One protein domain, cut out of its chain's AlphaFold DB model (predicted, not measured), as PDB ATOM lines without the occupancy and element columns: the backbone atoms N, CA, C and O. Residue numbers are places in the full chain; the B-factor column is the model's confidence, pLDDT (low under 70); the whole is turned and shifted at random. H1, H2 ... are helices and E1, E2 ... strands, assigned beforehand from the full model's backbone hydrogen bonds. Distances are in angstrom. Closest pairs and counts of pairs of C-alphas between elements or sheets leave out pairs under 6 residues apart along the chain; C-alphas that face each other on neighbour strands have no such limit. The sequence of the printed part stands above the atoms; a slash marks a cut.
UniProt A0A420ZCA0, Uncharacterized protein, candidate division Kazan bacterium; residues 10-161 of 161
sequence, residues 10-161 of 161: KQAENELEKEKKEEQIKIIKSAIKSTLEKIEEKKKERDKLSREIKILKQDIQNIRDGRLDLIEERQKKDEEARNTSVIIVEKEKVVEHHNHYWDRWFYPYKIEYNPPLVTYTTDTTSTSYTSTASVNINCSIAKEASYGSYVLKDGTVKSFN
ATOM      1  N   LYS A  10      11.616  73.955   0.069       76.56
ATOM      2  CA  LYS A  10      12.352  74.231   1.310       76.56
ATOM      3  C   LYS A  10      11.486  74.082   2.568       76.56
ATOM      4  O   LYS A  10      11.996  73.752   3.636       76.56
ATOM      5  N   GLN A  11      10.182  74.349   2.465       77.31
ATOM      6  CA  GLN A  11       9.227  74.073   3.543       77.31
ATOM      7  C   GLN A  11       9.034  72.567   3.738       77.31
ATOM      8  O   GLN A  11       9.163  72.098   4.866       77.31
ATOM      9  N   ALA A  12       8.854  71.815   2.648       73.31
ATOM     10  CA  ALA A  12       8.727  70.361   2.695       73.31
ATOM     11  C   ALA A  12       9.984  69.678   3.273       73.31
ATOM     12  O   ALA A  12       9.870  68.782   4.103       73.31
ATOM     13  N   GLU A  13      11.190  70.128   2.906       79.19
ATOM     14  CA  GLU A  13      12.449  69.614   3.474       79.19
ATOM     15  C   GLU A  13      12.555  69.858   4.989       79.19
ATOM     16  O   GLU A  13      12.940  68.962   5.742       79.19
ATOM     17  N   ASN A  14      12.169  71.051   5.453       82.25
ATOM     18  CA  ASN A  14      12.192  71.397   6.875       82.25
ATOM     19  C   ASN A  14      11.161  70.614   7.699       82.25
ATOM     20  O   ASN A  14      11.441  70.264   8.847       82.25
ATOM     21  N   GLU A  15       9.971  70.364   7.153       80.38
ATOM     22  CA  GLU A  15       8.954  69.532   7.805       80.38
ATOM     23  C   GLU A  15       9.438  68.086   7.932       80.38
ATOM     24  O   GLU A  15       9.402  67.518   9.023       80.38
ATOM     25  N   LEU A  16      10.035  67.544   6.872       81.00
ATOM     26  CA  LEU A  16      10.560  66.181   6.845       81.00
ATOM     27  C   LEU A  16      11.749  65.995   7.810       81.00
ATOM     28  O   LEU A  16      11.892  64.948   8.446       81.00
ATOM     29  N   GLU A  17      12.597  67.014   7.986       84.25
ATOM     30  CA  GLU A  17      13.627  67.004   9.034       84.25
ATOM     31  C   GLU A  17      13.052  67.063  10.453       84.25
ATOM     32  O   GLU A  17      13.597  66.424  11.359       84.25
ATOM     33  N   LYS A  18      11.987  67.842  10.675       87.44
ATOM     34  CA  LYS A  18      11.326  67.920  11.985       87.44
ATOM     35  C   LYS A  18      10.686  66.589  12.350       87.44
ATOM     36  O   LYS A  18      10.940  66.105  13.448       87.44
ATOM     37  N   GLU A  19       9.969  65.963  11.423       85.81
ATOM     38  CA  GLU A  19       9.367  64.643  11.629       85.81
ATOM     39  C   GLU A  19      10.425  63.586  11.969       85.81
ATOM     40  O   GLU A  19      10.284  62.860  12.953       85.81
ATOM     41  N   LYS A  20      11.555  63.561  11.245       88.75
ATOM     42  CA  LYS A  20      12.681  62.662  11.559       88.75
ATOM     43  C   LYS A  20      13.255  62.904  12.955       88.75
ATOM     44  O   LYS A  20      13.569  61.949  13.665       88.75
ATOM     45  N   LYS A  21      13.404  64.168  13.366       89.06
ATOM     46  CA  LYS A  21      13.877  64.519  14.717       89.06
ATOM     47  C   LYS A  21      12.871  64.095  15.784       89.06
ATOM     48  O   LYS A  21      13.271  63.566  16.818       89.06
ATOM     49  N   GLU A  22      11.579  64.282  15.546       92.25
ATOM     50  CA  GLU A  22      10.521  63.853  16.462       92.25
ATOM     51  C   GLU A  22      10.465  62.330  16.602       92.25
ATOM     52  O   GLU A  22      10.348  61.821  17.722       92.25
ATOM     53  N   GLU A  23      10.637  61.594  15.506       92.25
ATOM     54  CA  GLU A  23      10.722  60.136  15.518       92.25
ATOM     55  C   GLU A  23      11.951  59.650  16.297       92.25
ATOM     56  O   GLU A  23      11.826  58.803  17.186       92.25
ATOM     57  N   GLN A  24      13.122  60.252  16.069       91.31
ATOM     58  CA  GLN A  24      14.335  59.972  16.847       91.31
ATOM     59  C   GLN A  24      14.129  60.241  18.344       91.31
ATOM     60  O   GLN A  24      14.465  59.401  19.183       91.31
ATOM     61  N   ILE A  25      13.522  61.378  18.697       94.00
ATOM     62  CA  ILE A  25      13.196  61.721  20.087       94.00
ATOM     63  C   ILE A  25      12.234  60.688  20.685       94.00
ATOM     64  O   ILE A  25      12.410  60.274  21.834       94.00
ATOM     65  N   LYS A  26      11.224  60.243  19.932       96.06
ATOM     66  CA  LYS A  26      10.252  59.238  20.376       96.06
ATOM     67  C   LYS A  26      10.907  57.879  20.625       96.06
ATOM     68  O   LYS A  26      10.585  57.233  21.628       96.06
ATOM     69  N   ILE A  27      11.841  57.468  19.768       95.94
ATOM     70  CA  ILE A  27      12.619  56.233  19.938       95.94
ATOM     71  C   ILE A  27      13.459  56.320  21.213       95.94
ATOM     72  O   ILE A  27      13.370  55.435  22.061       95.94
ATOM     73  N   ILE A  28      14.205  57.413  21.402       95.88
ATOM     74  CA  ILE A  28      15.044  57.607  22.595       95.88
ATOM     75  C   ILE A  28      14.189  57.615  23.867       95.88
ATOM     76  O   ILE A  28      14.517  56.928  24.834       95.88
ATOM     77  N   LYS A  29      13.059  58.335  23.875       96.25
ATOM     78  CA  LYS A  29      12.135  58.356  25.022       96.25
ATOM     79  C   LYS A  29      11.587  56.964  25.342       96.25
ATOM     80  O   LYS A  29      11.521  56.600  26.514       96.25
ATOM     81  N   SER A  30      11.235  56.183  24.321       96.50
ATOM     82  CA  SER A  30      10.785  54.796  24.496       96.50
ATOM     83  C   SER A  30      11.892  53.915  25.074       96.50
ATOM     84  O   SER A  30      11.650  53.189  26.032       96.50
ATOM     85  N   ALA A  31      13.124  54.040  24.573       96.69
ATOM     86  CA  ALA A  31      14.274  53.293  25.079       96.69
ATOM     87  C   ALA A  31      14.586  53.627  26.548       96.69
ATOM     88  O   ALA A  31      14.809  52.722  27.353       96.69
ATOM     89  N   ILE A  32      14.545  54.913  26.922       96.62
ATOM     90  CA  ILE A  32      14.700  55.353  28.317       96.62
ATOM     91  C   ILE A  32      13.591  54.753  29.182       96.62
ATOM     92  O   ILE A  32      13.886  54.183  30.230       96.62
ATOM     93  N   LYS A  33      12.331  54.825  28.737       97.62
ATOM     94  CA  LYS A  33      11.194  54.258  29.468       97.62
ATOM     95  C   LYS A  33      11.376  52.756  29.714       97.62
ATOM     96  O   LYS A  33      11.325  52.335  30.863       97.62
ATOM     97  N   SER A  34      11.673  51.976  28.674       96.50
ATOM     98  CA  SER A  34      11.906  50.532  28.810       96.50
ATOM     99  C   SER A  34      13.110  50.212  29.700       96.50
ATOM    100  O   SER A  34      13.094  49.238  30.446       96.50
ATOM    101  N   THR A  35      14.153  51.047  29.668       96.75
ATOM    102  CA  THR A  35      15.309  50.897  30.563       96.75
ATOM    103  C   THR A  35      14.912  51.121  32.022       96.75
ATOM    104  O   THR A  35      15.307  50.341  32.886       96.75
ATOM    105  N   LEU A  36      14.104  52.147  32.309       97.31
ATOM    106  CA  LEU A  36      13.599  52.423  33.656       97.31
ATOM    107  C   LEU A  36      12.687  51.302  34.168       97.31
ATOM    108  O   LEU A  36      12.841  50.871  35.308       97.31
ATOM    109  N   GLU A  37      11.790  50.786  33.326       97.50
ATOM    110  CA  GLU A  37      10.933  49.640  33.665       97.50
ATOM    111  C   GLU A  37      11.776  48.410  34.026       97.50
ATOM    112  O   GLU A  37      11.579  47.804  35.081       97.50
ATOM    113  N   LYS A  38      12.806  48.118  33.226       97.38
ATOM    114  CA  LYS A  38      13.733  47.011  33.486       97.38
ATOM    115  C   LYS A  38      14.528  47.198  34.782       97.38
ATOM    116  O   LYS A  38      14.801  46.226  35.485       97.38
ATOM    117  N   ILE A  39      14.902  48.432  35.127       96.75
ATOM    118  CA  ILE A  39      15.548  48.736  36.415       96.75
ATOM    119  C   ILE A  39      14.609  48.397  37.579       96.75
ATOM    120  O   ILE A  39      15.046  47.780  38.551       96.75
ATOM    121  N   GLU A  40      13.330  48.765  37.491       97.38
ATOM    122  CA  GLU A  40      12.348  48.460  38.536       97.38
ATOM    123  C   GLU A  40      12.079  46.957  38.671       97.38
ATOM    124  O   GLU A  40      11.993  46.441  39.787       97.38
ATOM    125  N   GLU A  41      12.031  46.220  37.561       97.50
ATOM    126  CA  GLU A  41      11.971  44.753  37.583       97.50
ATOM    127  C   GLU A  41      13.172  44.151  38.324       97.50
ATOM    128  O   GLU A  41      12.999  43.343  39.240       97.50
ATOM    129  N   LYS A  42      14.393  44.606  38.014       96.25
ATOM    130  CA  LYS A  42      15.608  44.136  38.696       96.25
ATOM    131  C   LYS A  42      15.653  44.496  40.178       96.25
ATOM    132  O   LYS A  42      16.168  43.709  40.971       96.25
ATOM    133  N   LYS A  43      15.084  45.632  40.589       96.62
ATOM    134  CA  LYS A  43      14.930  45.956  42.017       96.62
ATOM    135  C   LYS A  43      14.001  44.968  42.719       96.62
ATOM    136  O   LYS A  43      14.365  44.463  43.776       96.62
ATOM    137  N   LYS A  44      12.856  44.633  42.113       96.44
ATOM    138  CA  LYS A  44      11.924  43.634  42.665       96.44
ATOM    139  C   LYS A  44      12.574  42.255  42.788       96.44
ATOM    140  O   LYS A  44      12.436  41.615  43.828       96.44
ATOM    141  N   GLU A  45      13.314  41.820  41.767       96.25
ATOM    142  CA  GLU A  45      14.086  40.568  41.815       96.25
ATOM    143  C   GLU A  45      15.104  40.579  42.964       96.25
ATOM    144  O   GLU A  45      15.158  39.638  43.755       96.25
ATOM    145  N   ARG A  46      15.877  41.662  43.103       96.44
ATOM    146  CA  ARG A  46      16.852  41.818  44.189       96.44
ATOM    147  C   ARG A  46      16.186  41.749  45.563       96.44
ATOM    148  O   ARG A  46      16.729  41.122  46.473       96.44
ATOM    149  N   ASP A  47      15.038  42.395  45.729       96.12
ATOM    150  CA  ASP A  47      14.326  42.415  47.005       96.12
ATOM    151  C   ASP A  47      13.772  41.024  47.351       96.12
ATOM    152  O   ASP A  47      13.865  40.609  48.507       96.12
ATOM    153  N   LYS A  48      13.281  40.270  46.356       95.38
ATOM    154  CA  LYS A  48      12.892  38.860  46.515       95.38
ATOM    155  C   LYS A  48      14.085  38.000  46.949       95.38
ATOM    156  O   LYS A  48      14.039  37.391  48.013       95.38
ATOM    157  N   LEU A  49      15.191  38.047  46.203       95.88
ATOM    158  CA  LEU A  49      16.421  37.314  46.540       95.88
ATOM    159  C   LEU A  49      16.942  37.669  47.940       95.88
ATOM    160  O   LEU A  49      17.434  36.814  48.671       95.88
ATOM    161  N   SER A  50      16.809  38.931  48.352       96.50
ATOM    162  CA  SER A  50      17.222  39.375  49.686       96.50
ATOM    163  C   SER A  50      16.390  38.730  50.803       96.50
ATOM    164  O   SER A  50      16.937  38.423  51.865       96.50
ATOM    165  N   ARG A  51      15.087  38.499  50.579       95.69
ATOM    166  CA  ARG A  51      14.226  37.760  51.519       95.69
ATOM    167  C   ARG A  51      14.605  36.288  51.569       95.69
ATOM    168  O   ARG A  51      14.779  35.761  52.665       95.69
ATOM    169  N   GLU A  52      14.823  35.670  50.412       94.88
ATOM    170  CA  GLU A  52      15.228  34.265  50.326       94.88
ATOM    171  C   GLU A  52      16.554  34.019  51.070       94.88
ATOM    172  O   GLU A  52      16.651  33.148  51.935       94.88
ATOM    173  N   ILE A  53      17.557  34.876  50.845       95.62
ATOM    174  CA  ILE A  53      18.836  34.836  51.571       95.62
ATOM    175  C   ILE A  53      18.627  34.991  53.083       95.62
ATOM    176  O   ILE A  53      19.326  34.354  53.874       95.62
ATOM    177  N   LYS A  54      17.694  35.850  53.514       97.19
ATOM    178  CA  LYS A  54      17.394  36.043  54.938       97.19
ATOM    179  C   LYS A  54      16.809  34.775  55.564       97.19
ATOM    180  O   LYS A  54      17.230  34.426  56.664       97.19
ATOM    181  N   ILE A  55      15.899  34.090  54.872       96.62
ATOM    182  CA  ILE A  55      15.321  32.810  55.314       96.62
ATOM    183  C   ILE A  55      16.430  31.767  55.495       96.62
ATOM    184  O   ILE A  55      16.574  31.217  56.586       96.62
ATOM    185  N   LEU A  56      17.290  31.592  54.488       96.06
ATOM    186  CA  LEU A  56      18.399  30.630  54.533       96.06
ATOM    187  C   LEU A  56      19.412  30.933  55.648       96.06
ATOM    188  O   LEU A  56      19.902  30.031  56.324       96.06
ATOM    189  N   LYS A  57      19.720  32.214  55.887       96.00
ATOM    190  CA  LYS A  57      20.576  32.617  57.016       96.00
ATOM    191  C   LYS A  57      19.935  32.300  58.364       96.00
ATOM    192  O   LYS A  57      20.638  31.892  59.284       96.00
ATOM    193  N   GLN A  58      18.623  32.501  58.487       96.50
ATOM    194  CA  GLN A  58      17.891  32.132  59.696       96.50
ATOM    195  C   GLN A  58      17.878  30.619  59.907       96.50
ATOM    196  O   GLN A  58      17.991  30.199  61.050       96.50
ATOM    197  N   ASP A  59      17.790  29.810  58.847       95.62
ATOM    198  CA  ASP A  59      17.912  28.351  58.964       95.62
ATOM    199  C   ASP A  59      19.247  27.943  59.549       95.62
ATOM    200  O   ASP A  59      19.280  27.232  60.547       95.62
ATOM    201  N   ILE A  60      20.343  28.458  58.990       95.00
ATOM    202  CA  ILE A  60      21.687  28.190  59.510       95.00
ATOM    203  C   ILE A  60      21.762  28.561  60.994       95.00
ATOM    204  O   ILE A  60      22.246  27.770  61.801       95.00
ATOM    205  N   GLN A  61      21.264  29.742  61.370       96.00
ATOM    206  CA  GLN A  61      21.303  30.188  62.761       96.00
ATOM    207  C   GLN A  61      20.451  29.301  63.678       96.00
ATOM    208  O   GLN A  61      20.926  28.870  64.722       96.00
ATOM    209  N   ASN A  62      19.227  28.968  63.271       96.38
ATOM    210  CA  ASN A  62      18.341  28.111  64.049       96.38
ATOM    211  C   ASN A  62      18.909  26.696  64.199       96.38
ATOM    212  O   ASN A  62      18.822  26.132  65.283       96.38
ATOM    213  N   ILE A  63      19.533  26.128  63.163       94.94
ATOM    214  CA  ILE A  63      20.216  24.829  63.255       94.94
ATOM    215  C   ILE A  63      21.358  24.914  64.279       94.94
ATOM    216  O   ILE A  63      21.423  24.080  65.180       94.94
ATOM    217  N   ARG A  64      22.193  25.962  64.212       94.31
ATOM    218  CA  ARG A  64      23.289  26.199  65.175       94.31
ATOM    219  C   ARG A  64      22.816  26.376  66.610       94.31
ATOM    220  O   ARG A  64      23.502  25.980  67.548       94.31
ATOM    221  N   ASP A  65      21.635  26.945  66.792       94.50
ATOM    222  CA  ASP A  65      21.049  27.135  68.113       94.50
ATOM    223  C   ASP A  65      20.248  25.908  68.585       94.50
ATOM    224  O   ASP A  65      19.758  25.892  69.714       94.50
ATOM    225  N   GLY A  66      20.121  24.866  67.751       92.94
ATOM    226  CA  GLY A  66      19.297  23.689  68.031       92.94
ATOM    227  C   GLY A  66      17.796  23.994  68.033       92.94
ATOM    228  O   GLY A  66      17.020  23.331  68.709       92.94
ATOM    229  N   ARG A  67      17.353  25.020  67.309       94.81
ATOM    230  CA  ARG A  67      15.968  25.513  67.265       94.81
ATOM    231  C   ARG A  67      15.207  25.015  66.037       94.81
ATOM    232  O   ARG A  67      14.715  25.797  65.224       94.81
ATOM    233  N   LEU A  68      15.111  23.690  65.901       94.50
ATOM    234  CA  LEU A  68      14.333  23.042  64.832       94.50
ATOM    235  C   LEU A  68      12.829  23.348  64.928       94.50
ATOM    236  O   LEU A  68      12.147  23.402  63.908       94.50
ATOM    237  N   ASP A  69      12.333  23.620  66.138       94.25
ATOM    238  CA  ASP A  69      10.979  24.110  66.400       94.25
ATOM    239  C   ASP A  69      10.664  25.390  65.617       94.25
ATOM    240  O   ASP A  69       9.622  25.479  64.974       94.25
ATOM    241  N   LEU A  70      11.584  26.359  65.613       96.25
ATOM    242  CA  LEU A  70      11.374  27.642  64.940       96.25
ATOM    243  C   LEU A  70      11.356  27.505  63.416       96.25
ATOM    244  O   LEU A  70      10.624  28.232  62.743       96.25
ATOM    245  N   ILE A  71      12.158  26.586  62.872       95.88
ATOM    246  CA  ILE A  71      12.164  26.292  61.435       95.88
ATOM    247  C   ILE A  71      10.829  25.659  61.044       95.88
ATOM    248  O   ILE A  71      10.168  26.150  60.131       95.88
ATOM    249  N   GLU A  72      10.404  24.630  61.778       95.62
ATOM    250  CA  GLU A  72       9.152  23.919  61.521       95.62
ATOM    251  C   GLU A  72       7.933  24.849  61.593       95.62
ATOM    252  O   GLU A  72       7.115  24.889  60.668       95.62
ATOM    253  N   GLU A  73       7.849  25.673  62.640       95.44
ATOM    254  CA  GLU A  73       6.755  26.626  62.794       95.44
ATOM    255  C   GLU A  73       6.706  27.644  61.655       95.44
ATOM    256  O   GLU A  73       5.620  27.981  61.169       95.44
ATOM    257  N   ARG A  74       7.868  28.154  61.231       96.56
ATOM    258  CA  ARG A  74       7.946  29.124  60.136       96.56
ATOM    259  C   ARG A  74       7.517  28.483  58.821       96.56
ATOM    260  O   ARG A  74       6.700  29.069  58.125       96.56
ATOM    261  N   GLN A  75       7.992  27.276  58.513       95.56
ATOM    262  CA  GLN A  75       7.628  26.552  57.288       95.56
ATOM    263  C   GLN A  75       6.139  26.180  57.228       95.56
ATOM    264  O   GLN A  75       5.572  26.076  56.144       95.56
ATOM    265  N   LYS A  76       5.479  26.004  58.380       95.12
ATOM    266  CA  LYS A  76       4.022  25.802  58.442       95.12
ATOM    267  C   LYS A  76       3.213  27.069  58.181       95.12
ATOM    268  O   LYS A  76       2.108  26.977  57.653       95.12
ATOM    269  N   LYS A  77       3.714  28.226  58.621       96.00
ATOM    270  CA  LYS A  77       3.003  29.515  58.547       96.00
ATOM    271  C   LYS A  77       3.293  30.274  57.250       96.00
ATOM    272  O   LYS A  77       2.450  31.051  56.814       96.00
ATOM    273  N   ASP A  78       4.470  30.067  56.668       94.38
ATOM    274  CA  ASP A  78       4.979  30.795  55.509       94.38
ATOM    275  C   ASP A  78       5.432  29.815  54.413       94.38
ATOM    276  O   ASP A  78       6.452  29.127  54.528       94.38
ATOM    277  N   GLU A  79       4.650  29.763  53.335       92.94
ATOM    278  CA  GLU A  79       4.913  28.919  52.170       92.94
ATOM    279  C   GLU A  79       6.182  29.351  51.415       92.94
ATOM    280  O   GLU A  79       6.929  28.497  50.934       92.94
ATOM    281  N   GLU A  80       6.483  30.655  51.357       91.31
ATOM    282  CA  GLU A  80       7.717  31.164  50.743       91.31
ATOM    283  C   GLU A  80       8.929  30.656  51.527       91.31
ATOM    284  O   GLU A  80       9.896  30.170  50.934       91.31
ATOM    285  N   ALA A  81       8.851  30.668  52.862       93.00
ATOM    286  CA  ALA A  81       9.893  30.100  53.707       93.00
ATOM    287  C   ALA A  81      10.065  28.591  53.492       93.00
ATOM    288  O   ALA A  81      11.204  28.127  53.400       93.00
ATOM    289  N   ARG A  82       8.970  27.829  53.374       92.38
ATOM    290  CA  ARG A  82       9.019  26.384  53.097       92.38
ATOM    291  C   ARG A  82       9.673  26.075  51.752       92.38
ATOM    292  O   ARG A  82      10.533  25.205  51.699       92.38
ATOM    293  N   ASN A  83       9.310  26.809  50.702       90.69
ATOM    294  CA  ASN A  83       9.834  26.595  49.350       90.69
ATOM    295  C   ASN A  83      11.286  27.067  49.184       90.69
ATOM    296  O   ASN A  83      12.022  26.525  48.365       90.69
ATOM    297  N   THR A  84      11.697  28.078  49.951       92.00
ATOM    298  CA  THR A  84      13.069  28.604  49.925       92.00
ATOM    299  C   THR A  84      14.044  27.717  50.704       92.00
ATOM    300  O   THR A  84      15.217  27.624  50.344       92.00
ATOM    301  N   SER A  85      13.587  27.099  51.796       92.06
ATOM    302  CA  SER A  85      14.448  26.306  52.681       92.06
ATOM    303  C   SER A  85      15.007  25.078  51.952       92.06
ATOM    304  O   SER A  85      14.284  24.364  51.266       92.06
ATOM    305  N   VAL A  86      16.295  24.787  52.150       92.00
ATOM    306  CA  VAL A  86      16.938  23.575  51.592       92.00
ATOM    307  C   VAL A  86      16.607  22.325  52.422       92.00
ATOM    308  O   VAL A  86      16.738  21.193  51.957       92.00
ATOM    309  N   ILE A  87      16.162  22.525  53.662       91.75
ATOM    310  CA  ILE A  87      15.660  21.463  54.529       91.75
ATOM    311  C   ILE A  87      14.171  21.652  54.781       91.75
ATOM    312  O   ILE A  87      13.712  22.779  54.955       91.75
ATOM    313  N   ILE A  88      13.432  20.555  54.870       92.06
ATOM    314  CA  ILE A  88      12.069  20.537  55.395       92.06
ATOM    315  C   ILE A  88      12.117  19.887  56.771       92.06
ATOM    316  O   ILE A  88      12.681  18.804  56.925       92.06
ATOM    317  N   VAL A  89      11.564  20.571  57.771       92.31
ATOM    318  CA  VAL A  89      11.530  20.084  59.150       92.31
ATOM    319  C   VAL A  89      10.092  19.761  59.511       92.31
ATOM    320  O   VAL A  89       9.229  20.634  59.494       92.31
ATOM    321  N   GLU A  90       9.843  18.510  59.880       91.69
ATOM    322  CA  GLU A  90       8.537  18.053  60.337       91.69
ATOM    323  C   GLU A  90       8.656  17.480  61.745       91.69
ATOM    324  O   GLU A  90       9.514  16.644  62.029       91.69
ATOM    325  N   LYS A  91       7.783  17.923  62.650       88.38
ATOM    326  CA  LYS A  91       7.676  17.314  63.972       88.38
ATOM    327  C   LYS A  91       6.894  16.005  63.859       88.38
ATOM    328  O   LYS A  91       5.717  16.027  63.486       88.38
ATOM    329  N   GLU A  92       7.519  14.878  64.196       80.69
ATOM    330  CA  GLU A  92       6.814  13.596  64.205       80.69
ATOM    331  C   GLU A  92       5.714  13.629  65.276       80.69
ATOM    332  O   GLU A  92       5.937  13.989  66.436       80.69
ATOM    333  N   LYS A  93       4.486  13.260  64.890       66.25
ATOM    334  CA  LYS A  93       3.421  13.021  65.867       66.25
ATOM    335  C   LYS A  93       3.778  11.750  66.629       66.25
ATOM    336  O   LYS A  93       4.025  10.719  66.008       66.25
ATOM    337  N   VAL A  94       3.776  11.820  67.958       57.94
ATOM    338  CA  VAL A  94       3.920  10.643  68.822       57.94
ATOM    339  C   VAL A  94       2.767   9.698  68.492       57.94
ATOM    340  O   VAL A  94       1.622   9.952  68.856       57.94
ATOM    341  N   VAL A  95       3.043   8.648  67.721       53.16
ATOM    342  CA  VAL A  95       2.049   7.615  67.446       53.16
ATOM    343  C   VAL A  95       2.021   6.723  68.678       53.16
ATOM    344  O   VAL A  95       2.962   5.969  68.923       53.16
ATOM    345  N   GLU A  96       0.960   6.827  69.472       51.69
ATOM    346  CA  GLU A  96       0.666   5.925  70.588       51.69
ATOM    347  C   GLU A  96       0.291   4.527  70.065       51.69
ATOM    348  O   GLU A  96      -0.811   4.062  70.308       51.69
ATOM    349  N   HIS A  97       1.125   3.847  69.276       43.03
ATOM    350  CA  HIS A  97       0.871   2.449  68.917       43.03
ATOM    351  C   HIS A  97       2.145   1.622  69.037       43.03
ATOM    352  O   HIS A  97       3.221   1.974  68.558       43.03
ATOM    353  N   HIS A  98       1.978   0.538  69.781       49.12
ATOM    354  CA  HIS A  98       2.988  -0.374  70.272       49.12
ATOM    355  C   HIS A  98       3.857  -0.979  69.158       49.12
ATOM    356  O   HIS A  98       3.393  -1.189  68.041       49.12
ATOM    357  N   ASN A  99       5.082  -1.358  69.547       45.09
ATOM    358  CA  ASN A  99       5.927  -2.399  68.939       45.09
ATOM    359  C   ASN A  99       7.157  -2.017  68.102       45.09
ATOM    360  O   ASN A  99       7.530  -2.830  67.277       45.09
ATOM    361  N   HIS A 100       7.895  -0.933  68.381       49.59
ATOM    362  CA  HIS A 100       9.364  -0.949  68.190       49.59
ATOM    363  C   HIS A 100      10.071  -0.036  69.208       49.59
ATOM    364  O   HIS A 100       9.727   1.128  69.375       49.59
ATOM    365  N   TYR A 101      11.040  -0.613  69.920       44.91
ATOM    366  CA  TYR A 101      11.455  -0.259  71.283       44.91
ATOM    367  C   TYR A 101      12.576   0.792  71.412       44.91
ATOM    368  O   TYR A 101      13.249   0.816  72.436       44.91
ATOM    369  N   TRP A 102      12.795   1.662  70.421       46.03
ATOM    370  CA  TRP A 102      13.890   2.643  70.493       46.03
ATOM    371  C   TRP A 102      13.458   4.033  69.979       46.03
ATOM    372  O   TRP A 102      13.424   4.305  68.782       46.03
ATOM    373  N   ASP A 103      13.088   4.899  70.930       52.78
ATOM    374  CA  ASP A 103      13.425   6.334  70.980       52.78
ATOM    375  C   ASP A 103      12.818   7.361  70.000       52.78
ATOM    376  O   ASP A 103      13.429   8.390  69.711       52.78
ATOM    377  N   ARG A 104      11.548   7.217  69.592       53.91
ATOM    378  CA  ARG A 104      10.847   8.303  68.854       53.91
ATOM    379  C   ARG A 104      10.661   9.599  69.658       53.91
ATOM    380  O   ARG A 104      10.584  10.678  69.085       53.91
ATOM    381  N   TRP A 105      10.619   9.514  70.987       60.34
ATOM    382  CA  TRP A 105      10.561  10.688  71.867       60.34
ATOM    383  C   TRP A 105      11.900  11.444  71.925       60.34
ATOM    384  O   TRP A 105      11.909  12.659  72.119       60.34
ATOM    385  N   PHE A 106      13.020  10.738  71.727       64.88
ATOM    386  CA  PHE A 106      14.365  11.311  71.762       64.88
ATOM    387  C   PHE A 106      14.735  12.017  70.454       64.88
ATOM    388  O   PHE A 106      15.579  12.907  70.492       64.88
ATOM    389  N   TYR A 107      14.089  11.671  69.329       76.19
ATOM    390  CA  TYR A 107      14.270  12.269  67.995       76.19
ATOM    391  C   TYR A 107      12.956  12.846  67.439       76.19
ATOM    392  O   TYR A 107      12.387  12.298  66.497       76.19
ATOM    393  N   PRO A 108      12.443  13.948  68.014       84.31
ATOM    394  CA  PRO A 108      11.099  14.441  67.709       84.31
ATOM    395  C   PRO A 108      10.955  15.092  66.324       84.31
ATOM    396  O   PRO A 108       9.837  15.446  65.943       84.31
ATOM    397  N   TYR A 109      12.052  15.292  65.587       88.62
ATOM    398  CA  TYR A 109      12.044  15.952  64.286       88.62
ATOM    399  C   TYR A 109      12.559  15.028  63.191       88.62
ATOM    400  O   TYR A 109      13.626  14.429  63.317       88.62
ATOM    401  N   LYS A 110      11.832  15.005  62.077       89.31
ATOM    402  CA  LYS A 110      12.303  14.491  60.799       89.31
ATOM    403  C   LYS A 110      12.820  15.663  59.972       89.31
ATOM    404  O   LYS A 110      12.096  16.638  59.762       89.31
ATOM    405  N   ILE A 111      14.064  15.573  59.516       89.62
ATOM    406  CA  ILE A 111      14.643  16.524  58.564       89.62
ATOM    407  C   ILE A 111      14.768  15.834  57.215       89.62
ATOM    408  O   ILE A 111      15.402  14.785  57.105       89.62
ATOM    409  N   GLU A 112      14.196  16.447  56.187       89.88
ATOM    410  CA  GLU A 112      14.401  16.067  54.794       89.88
ATOM    411  C   GLU A 112      15.302  17.100  54.126       89.88
ATOM    412  O   GLU A 112      14.980  18.286  54.073       89.88
ATOM    413  N   TYR A 113      16.451  16.656  53.626       87.50
ATOM    414  CA  TYR A 113      17.331  17.478  52.809       87.50
ATOM    415  C   TYR A 113      16.876  17.391  51.356       87.50
ATOM    416  O   TYR A 113      16.938  16.322  50.743       87.50
ATOM    417  N   ASN A 114      16.433  18.523  50.815       78.94
ATOM    418  CA  ASN A 114      16.033  18.656  49.425       78.94
ATOM    419  C   ASN A 114      17.107  19.466  48.683       78.94
ATOM    420  O   ASN A 114      17.024  20.699  48.635       78.94
ATOM    421  N   PRO A 115      18.170  18.818  48.165       70.31
ATOM    422  CA  PRO A 115      19.212  19.542  47.459       70.31
ATOM    423  C   PRO A 115      18.622  20.245  46.231       70.31
ATOM    424  O   PRO A 115      17.761  19.678  45.551       70.31
ATOM    425  N   PRO A 116      19.112  21.448  45.882       66.88
ATOM    426  CA  PRO A 116      18.765  22.047  44.603       66.88
ATOM    427  C   PRO A 116      19.151  21.084  43.476       66.88
ATOM    428  O   PRO A 116      20.224  20.478  43.524       66.88
ATOM    429  N   LEU A 117      18.280  20.953  42.468       61.69
ATOM    430  CA  LEU A 117      18.515  20.116  41.289       61.69
ATOM    431  C   LEU A 117      19.910  20.398  40.715       61.69
ATOM    432  O   LEU A 117      20.193  21.497  40.237       61.69
ATOM    433  N   VAL A 118      20.787  19.396  40.775       56.22
ATOM    434  CA  VAL A 118      22.092  19.450  40.121       56.22
ATOM    435  C   VAL A 118      21.913  18.870  38.725       56.22
ATOM    436  O   VAL A 118      21.800  17.656  38.557       56.22
ATOM    437  N   THR A 119      21.851  19.739  37.718       53.56
ATOM    438  CA  THR A 119      21.854  19.315  36.316       53.56
ATOM    439  C   THR A 119      23.298  19.077  35.893       53.56
ATOM    440  O   THR A 119      24.079  20.024  35.796       53.56
ATOM    441  N   TYR A 120      23.662  17.822  35.641       46.41
ATOM    442  CA  TYR A 120      24.906  17.505  34.949       46.41
ATOM    443  C   TYR A 120      24.626  17.522  33.449       46.41
ATOM    444  O   TYR A 120      23.803  16.753  32.951       46.41
ATOM    445  N   THR A 121      25.287  18.421  32.726       43.38
ATOM    446  CA  THR A 121      25.284  18.403  31.265       43.38
ATOM    447  C   THR A 121      26.484  17.579  30.820       43.38
ATOM    448  O   THR A 121      27.612  18.059  30.837       43.38
ATOM    449  N   THR A 122      26.253  16.317  30.473       50.31
ATOM    450  CA  THR A 122      27.194  15.548  29.649       50.31
ATOM    451  C   THR A 122      26.793  15.703  28.185       50.31
ATOM    452  O   THR A 122      25.595  15.768  27.904       50.31
ATOM    453  N   ASP A 123      27.769  15.767  27.271       55.12
ATOM    454  CA  ASP A 123      27.638  16.208  25.863       55.12
ATOM    455  C   ASP A 123      26.568  15.499  25.002       55.12
ATOM    456  O   ASP A 123      26.322  15.898  23.867       55.12
ATOM    457  N   THR A 124      25.871  14.485  25.511       57.31
ATOM    458  CA  THR A 124      24.815  13.768  24.781       57.31
ATOM    459  C   THR A 124      23.564  13.442  25.599       57.31
ATOM    460  O   THR A 124      22.614  12.882  25.052       57.31
ATOM    461  N   THR A 125      23.487  13.790  26.887       49.88
ATOM    462  CA  THR A 125      22.263  13.593  27.689       49.88
ATOM    463  C   THR A 125      22.339  14.396  28.986       49.88
ATOM    464  O   THR A 125      23.349  14.365  29.684       49.88
ATOM    465  N   SER A 126      21.270  15.128  29.315       48.25
ATOM    466  CA  SER A 126      21.104  15.734  30.642       48.25
ATOM    467  C   SER A 126      20.328  14.762  31.521       48.25
ATOM    468  O   SER A 126      19.183  14.433  31.215       48.25
ATOM    469  N   THR A 127      20.938  14.295  32.608       48.34
ATOM    470  CA  THR A 127      20.255  13.492  33.628       48.34
ATOM    471  C   THR A 127      20.313  14.241  34.950       48.34
ATOM    472  O   THR A 127      21.392  14.564  35.446       48.34
ATOM    473  N   SER A 128      19.142  14.548  35.501       50.16
ATOM    474  CA  SER A 128      19.005  15.217  36.794       50.16
ATOM    475  C   SER A 128      18.697  14.171  37.861       50.16
ATOM    476  O   SER A 128      17.737  13.416  37.718       50.16
ATOM    477  N   TYR A 129      19.486  14.140  38.934       44.38
ATOM    478  CA  TYR A 129      19.237  13.287  40.098       44.38
ATOM    479  C   TYR A 129      18.925  14.163  41.314       44.38
ATOM    480  O   TYR A 129      19.690  15.069  41.643       44.38
ATOM    481  N   THR A 130      17.832  13.867  42.011       52.84
ATOM    482  CA  THR A 130      17.547  14.367  43.362       52.84
ATOM    483  C   THR A 130      17.788  13.223  44.338       52.84
ATOM    484  O   THR A 130      17.016  12.270  44.396       52.84
ATOM    485  N   SER A 131      18.890  13.279  45.090       55.12
ATOM    486  CA  SER A 131      19.072  12.402  46.247       55.12
ATOM    487  C   SER A 131      18.468  13.106  47.455       55.12
ATOM    488  O   SER A 131      19.103  13.961  48.070       55.12
ATOM    489  N   THR A 132      17.205  12.802  47.743       66.88
ATOM    490  CA  THR A 132      16.551  13.262  48.969       66.88
ATOM    491  C   THR A 132      17.031  12.375  50.114       66.88
ATOM    492  O   THR A 132      16.784  11.169  50.112       66.88
ATOM    493  N   ALA A 133      17.740  12.957  51.078       79.25
ATOM    494  CA  ALA A 133      18.128  12.272  52.307       79.25
ATOM    495  C   ALA A 133      17.164  12.676  53.424       79.25
ATOM    496  O   ALA A 133      16.819  13.849  53.546       79.25
ATOM    497  N   SER A 134      16.735  11.718  54.247       84.19
ATOM    498  CA  SER A 134      15.896  12.002  55.414       84.19
ATOM    499  C   SER A 134      16.473  11.350  56.659       84.19
ATOM    500  O   SER A 134      16.965  10.223  56.594       84.19
ATOM    501  N   VAL A 135      16.434  12.069  57.778       87.56
ATOM    502  CA  VAL A 135      16.959  11.601  59.062       87.56
ATOM    503  C   VAL A 135      16.070  12.080  60.203       87.56
ATOM    504  O   VAL A 135      15.595  13.217  60.197       87.56
ATOM    505  N   ASN A 136      15.872  11.211  61.192       88.00
ATOM    506  CA  ASN A 136      15.244  11.577  62.454       88.00
ATOM    507  C   ASN A 136      16.326  12.040  63.427       88.00
ATOM    508  O   ASN A 136      17.328  11.357  63.633       88.00
ATOM    509  N   ILE A 137      16.140  13.229  63.985       88.75
ATOM    510  CA  ILE A 137      17.149  13.926  64.775       88.75
ATOM    511  C   ILE A 137      16.482  14.747  65.883       88.75
ATOM    512  O   ILE A 137      15.275  15.001  65.885       88.75
ATOM    513  N   ASN A 138      17.280  15.167  66.856       88.94
ATOM    514  CA  ASN A 138      16.868  16.122  67.871       88.94
ATOM    515  C   ASN A 138      17.672  17.414  67.781       88.94
ATOM    516  O   ASN A 138      18.672  17.519  67.074       88.94
ATOM    517  N   CYS A 139      17.214  18.406  68.534       88.38
ATOM    518  CA  CYS A 139      17.814  19.728  68.603       88.38
ATOM    519  C   CYS A 139      19.308  19.712  68.960       88.38
ATOM    520  O   CYS A 139      20.078  20.480  68.387       88.38
ATOM    521  N   SER A 140      19.725  18.834  69.878       90.50
ATOM    522  CA  SER A 140      21.115  18.747  70.336       90.50
ATOM    523  C   SER A 140      22.046  18.232  69.243       90.50
ATOM    524  O   SER A 140      23.066  18.861  68.984       90.50
ATOM    525  N   ILE A 141      21.677  17.146  68.556       90.06
ATOM    526  CA  ILE A 141      22.492  16.603  67.459       90.06
ATOM    527  C   ILE A 141      22.516  17.577  66.281       90.06
ATOM    528  O   ILE A 141      23.569  17.776  65.685       90.06
ATOM    529  N   ALA A 142      21.394  18.233  65.960       89.94
ATOM    530  CA  ALA A 142      21.365  19.237  64.896       89.94
ATOM    531  C   ALA A 142      22.334  20.395  65.180       89.94
ATOM    532  O   ALA A 142      23.071  20.817  64.290       89.94
ATOM    533  N   LYS A 143      22.375  20.860  66.434       92.69
ATOM    534  CA  LYS A 143      23.335  21.861  66.892       92.69
ATOM    535  C   LYS A 143      24.772  21.359  66.796       92.69
ATOM    536  O   LYS A 143      25.608  22.042  66.214       92.69
ATOM    537  N   GLU A 144      25.064  20.178  67.327       92.12
ATOM    538  CA  GLU A 144      26.414  19.609  67.315       92.12
ATOM    539  C   GLU A 144      26.943  19.412  65.885       92.12
ATOM    540  O   GLU A 144      28.048  19.843  65.564       92.12
ATOM    541  N   ALA A 145      26.118  18.859  64.995       91.25
ATOM    542  CA  ALA A 145      26.464  18.610  63.597       91.25
ATOM    543  C   ALA A 145      26.588  19.888  62.743       91.25
ATOM    544  O   ALA A 145      27.062  19.828  61.607       91.25
ATOM    545  N   SER A 146      26.145  21.039  63.260       91.94
ATOM    546  CA  SER A 146      26.267  22.337  62.583       91.94
ATOM    547  C   SER A 146      27.656  22.969  62.713       91.94
ATOM    548  O   SER A 146      27.974  23.917  61.990       91.94
ATOM    549  N   TYR A 147      28.464  22.478  63.655       91.81
ATOM    550  CA  TYR A 147      29.819  22.958  63.870       91.81
ATOM    551  C   TYR A 147      30.785  22.328  62.867       91.81
ATOM    552  O   TYR A 147      30.679  21.154  62.516       91.81
ATOM    553  N   GLY A 148      31.762  23.114  62.423       93.12
ATOM    554  CA  GLY A 148      32.787  22.681  61.479       93.12
ATOM    555  C   GLY A 148      33.019  23.673  60.348       93.12
ATOM    556  O   GLY A 148      32.573  24.821  60.382       93.12
ATOM    557  N   SER A 149      33.751  23.225  59.330       94.62
ATOM    558  CA  SER A 149      34.102  24.027  58.160       94.62
ATOM    559  C   SER A 149      33.470  23.452  56.900       94.62
ATOM    560  O   SER A 149      33.597  22.266  56.611       94.62
ATOM    561  N   TYR A 150      32.831  24.319  56.124       93.38
ATOM    562  CA  TYR A 150      32.128  23.983  54.895       93.38
ATOM    563  C   TYR A 150      32.802  24.686  53.720       93.38
ATOM    564  O   TYR A 150      32.990  25.906  53.740       93.38
ATOM    565  N   VAL A 151      33.160  23.918  52.693       93.56
ATOM    566  CA  VAL A 151      33.739  24.439  51.449       93.56
ATOM    567  C   VAL A 151      32.614  24.660  50.444       93.56
ATOM    568  O   VAL A 151      31.852  23.745  50.135       93.56
ATOM    569  N   LEU A 152      32.486  25.890  49.955       91.19
ATOM    570  CA  LEU A 152      31.496  26.272  48.953       91.19
ATOM    571  C   LEU A 152      32.001  25.967  47.536       91.19
ATOM    572  O   LEU A 152      33.188  25.734  47.311       91.19
ATOM    573  N   LYS A 153      31.092  25.991  46.552       88.56
ATOM    574  CA  LYS A 153      31.412  25.685  45.143       88.56
ATOM    575  C   LYS A 153      32.478  26.607  44.536       88.56
ATOM    576  O   LYS A 153      33.172  26.192  43.618       88.56
ATOM    577  N   ASP A 154      32.591  27.837  45.027       90.62
ATOM    578  CA  ASP A 154      33.590  28.825  44.602       90.62
ATOM    579  C   ASP A 154      34.950  28.661  45.314       90.62
ATOM    580  O   ASP A 154      35.859  29.456  45.094       90.62
ATOM    581  N   GLY A 155      35.093  27.648  46.177       91.25
ATOM    582  CA  GLY A 155      36.285  27.405  46.991       91.25
ATOM    583  C   GLY A 155      36.324  28.196  48.301       91.25
ATOM    584  O   GLY A 155      37.233  27.992  49.106       91.25
ATOM    585  N   THR A 156      35.343  29.065  48.565       95.06
ATOM    586  CA  THR A 156      35.263  29.806  49.826       95.06
ATOM    587  C   THR A 156      35.005  28.847  50.988       95.06
ATOM    588  O   THR A 156      34.091  28.025  50.935       95.06
ATOM    589  N   VAL A 157      35.758  28.990  52.081       93.75
ATOM    590  CA  VAL A 157      35.548  28.213  53.313       93.75
ATOM    591  C   VAL A 157      34.738  29.031  54.318       93.75
ATOM    592  O   VAL A 157      35.059  30.187  54.607       93.75
ATOM    593  N   LYS A 158      33.680  28.431  54.867       93.06
ATOM    594  CA  LYS A 158      32.883  28.982  55.969       93.06
ATOM    595  C   LYS A 158      33.011  28.085  57.187       93.06
ATOM    596  O   LYS A 158      32.659  26.916  57.114       93.06
ATOM    597  N   SER A 159      33.481  28.644  58.295       91.19
ATOM    598  CA  SER A 159      33.599  27.921  59.561       91.19
ATOM    599  C   SER A 159      32.538  28.387  60.545       91.19
ATOM    600  O   SER A 159      32.304  29.588  60.692       91.19
ATOM    601  N   PHE A 160      31.928  27.429  61.229       88.19
ATOM    602  CA  PHE A 160      30.995  27.642  62.320       88.19
ATOM    603  C   PHE A 160      31.563  26.966  63.564       88.19
ATOM    604  O   PHE A 160      31.694  25.745  63.609       88.19
ATOM    605  N   ASN A 161      31.914  27.792  64.547       81.69
ATOM    606  CA  ASN A 161      32.353  27.378  65.879       81.69
ATOM    607  C   ASN A 161      31.245  27.628  66.903       81.69
ATOM    608  O   ASN A 161      30.301  28.402  66.581       81.69
TER     609      ASN A 161
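AT A GLANCE: This is residues 10 to 161 of the 161 residues of an uncharacterized protein of candidate division Kazan bacterium (UniProt A0A420ZCA0). One very long helix, H1, makes a shaft whose residues 10 to 48 stick out from a small head gathered at its other end. The head holds a three-stranded sheet, E1 E2 E5, with the short helix H2 over one face, the short helices H3 and H4 touching H1, and the hairpin E6 E7; residues 121 to 126 at the tip of the hairpin E3 E4 and loop residues 96 to 103 stick out too. The printed part has 152 residues with four named helices and seven named strands, in the order H1 H2 H3 E1 E2 E3 E4 E5 H4 E6 E7; the class is mixed, helices and strands, and the three sheets are antiparallel. The whole is extended, with a radius of gyration of the C-alphas of 27.1 A and spans of 102 by 41 by 35 A.

HOW THE PARTS SIT: H1, residues 10 to 64, forms a helical hairpin with H2, residues 68 to 77; its residues 59 to 62 alone touch H2, closest at the C-alphas of Asn 62 and Leu 68, 6.5 A, at a steep tilt of 42 degrees, opposite ways. H3, residues 79 to 84, touches H1 at residues 52 to 56 alone, about perpendicular at 90 degrees, with the C-alphas of Glu 52 and Thr 84 closest at 6.1 A. E1, residues 87 to 91, and E2, residues 109 to 113, are an antiparallel hairpin with N 88 and O 112 2.9 A apart. E3, residues 118 to 122, and E4, residues 125 to 129, form a hairpin with N 125 and O 122 at 3.1 A. E5, residues 133 to 137, is antiparallel to E2, with N 113 and O 133 at 2.8 A. H2 is on the sheet E1 E2 E5 at a height of 6.7 A, over E1 and across the strands at 84 degrees on the local plane: two layers, a helix on one face of a sheet. H4, residues 139 to 145, touches H1 at residues 63 to 64 alone, about perpendicular at 73 degrees, with the C-alphas of Arg 64 and Lys 143 closest at 4.7 A. E6, residues 148 to 151, and E7, residues 157 to 160, form a hairpin with N 150 and O 158 at 2.8 A; E7 is only just apart from H1, closest at 8.3 A. In the four helices every O i to N i+4 pair is within hydrogen-bond range.

IN THESE COORDINATES: H1 begins at C-alpha 10, (12.352, 74.231, 1.310), and ends 80.7 A away at C-alpha 64, (23.289, 26.199, 65.175). H2 measures 14.5 A and E1 13.0 A. E7 ends at C-alpha 160, (30.995, 27.642, 62.320).

THE WHOLE: The C-alphas of Lys 10 and Asn 99 are the two farthest apart, 102.4 A. The printed part has no cut, and the link from E1 to E2, 17 residues, is long. Mean pLDDT of the printed part is 83.8; residues 93 to 106 and 116 to 132 are under 70.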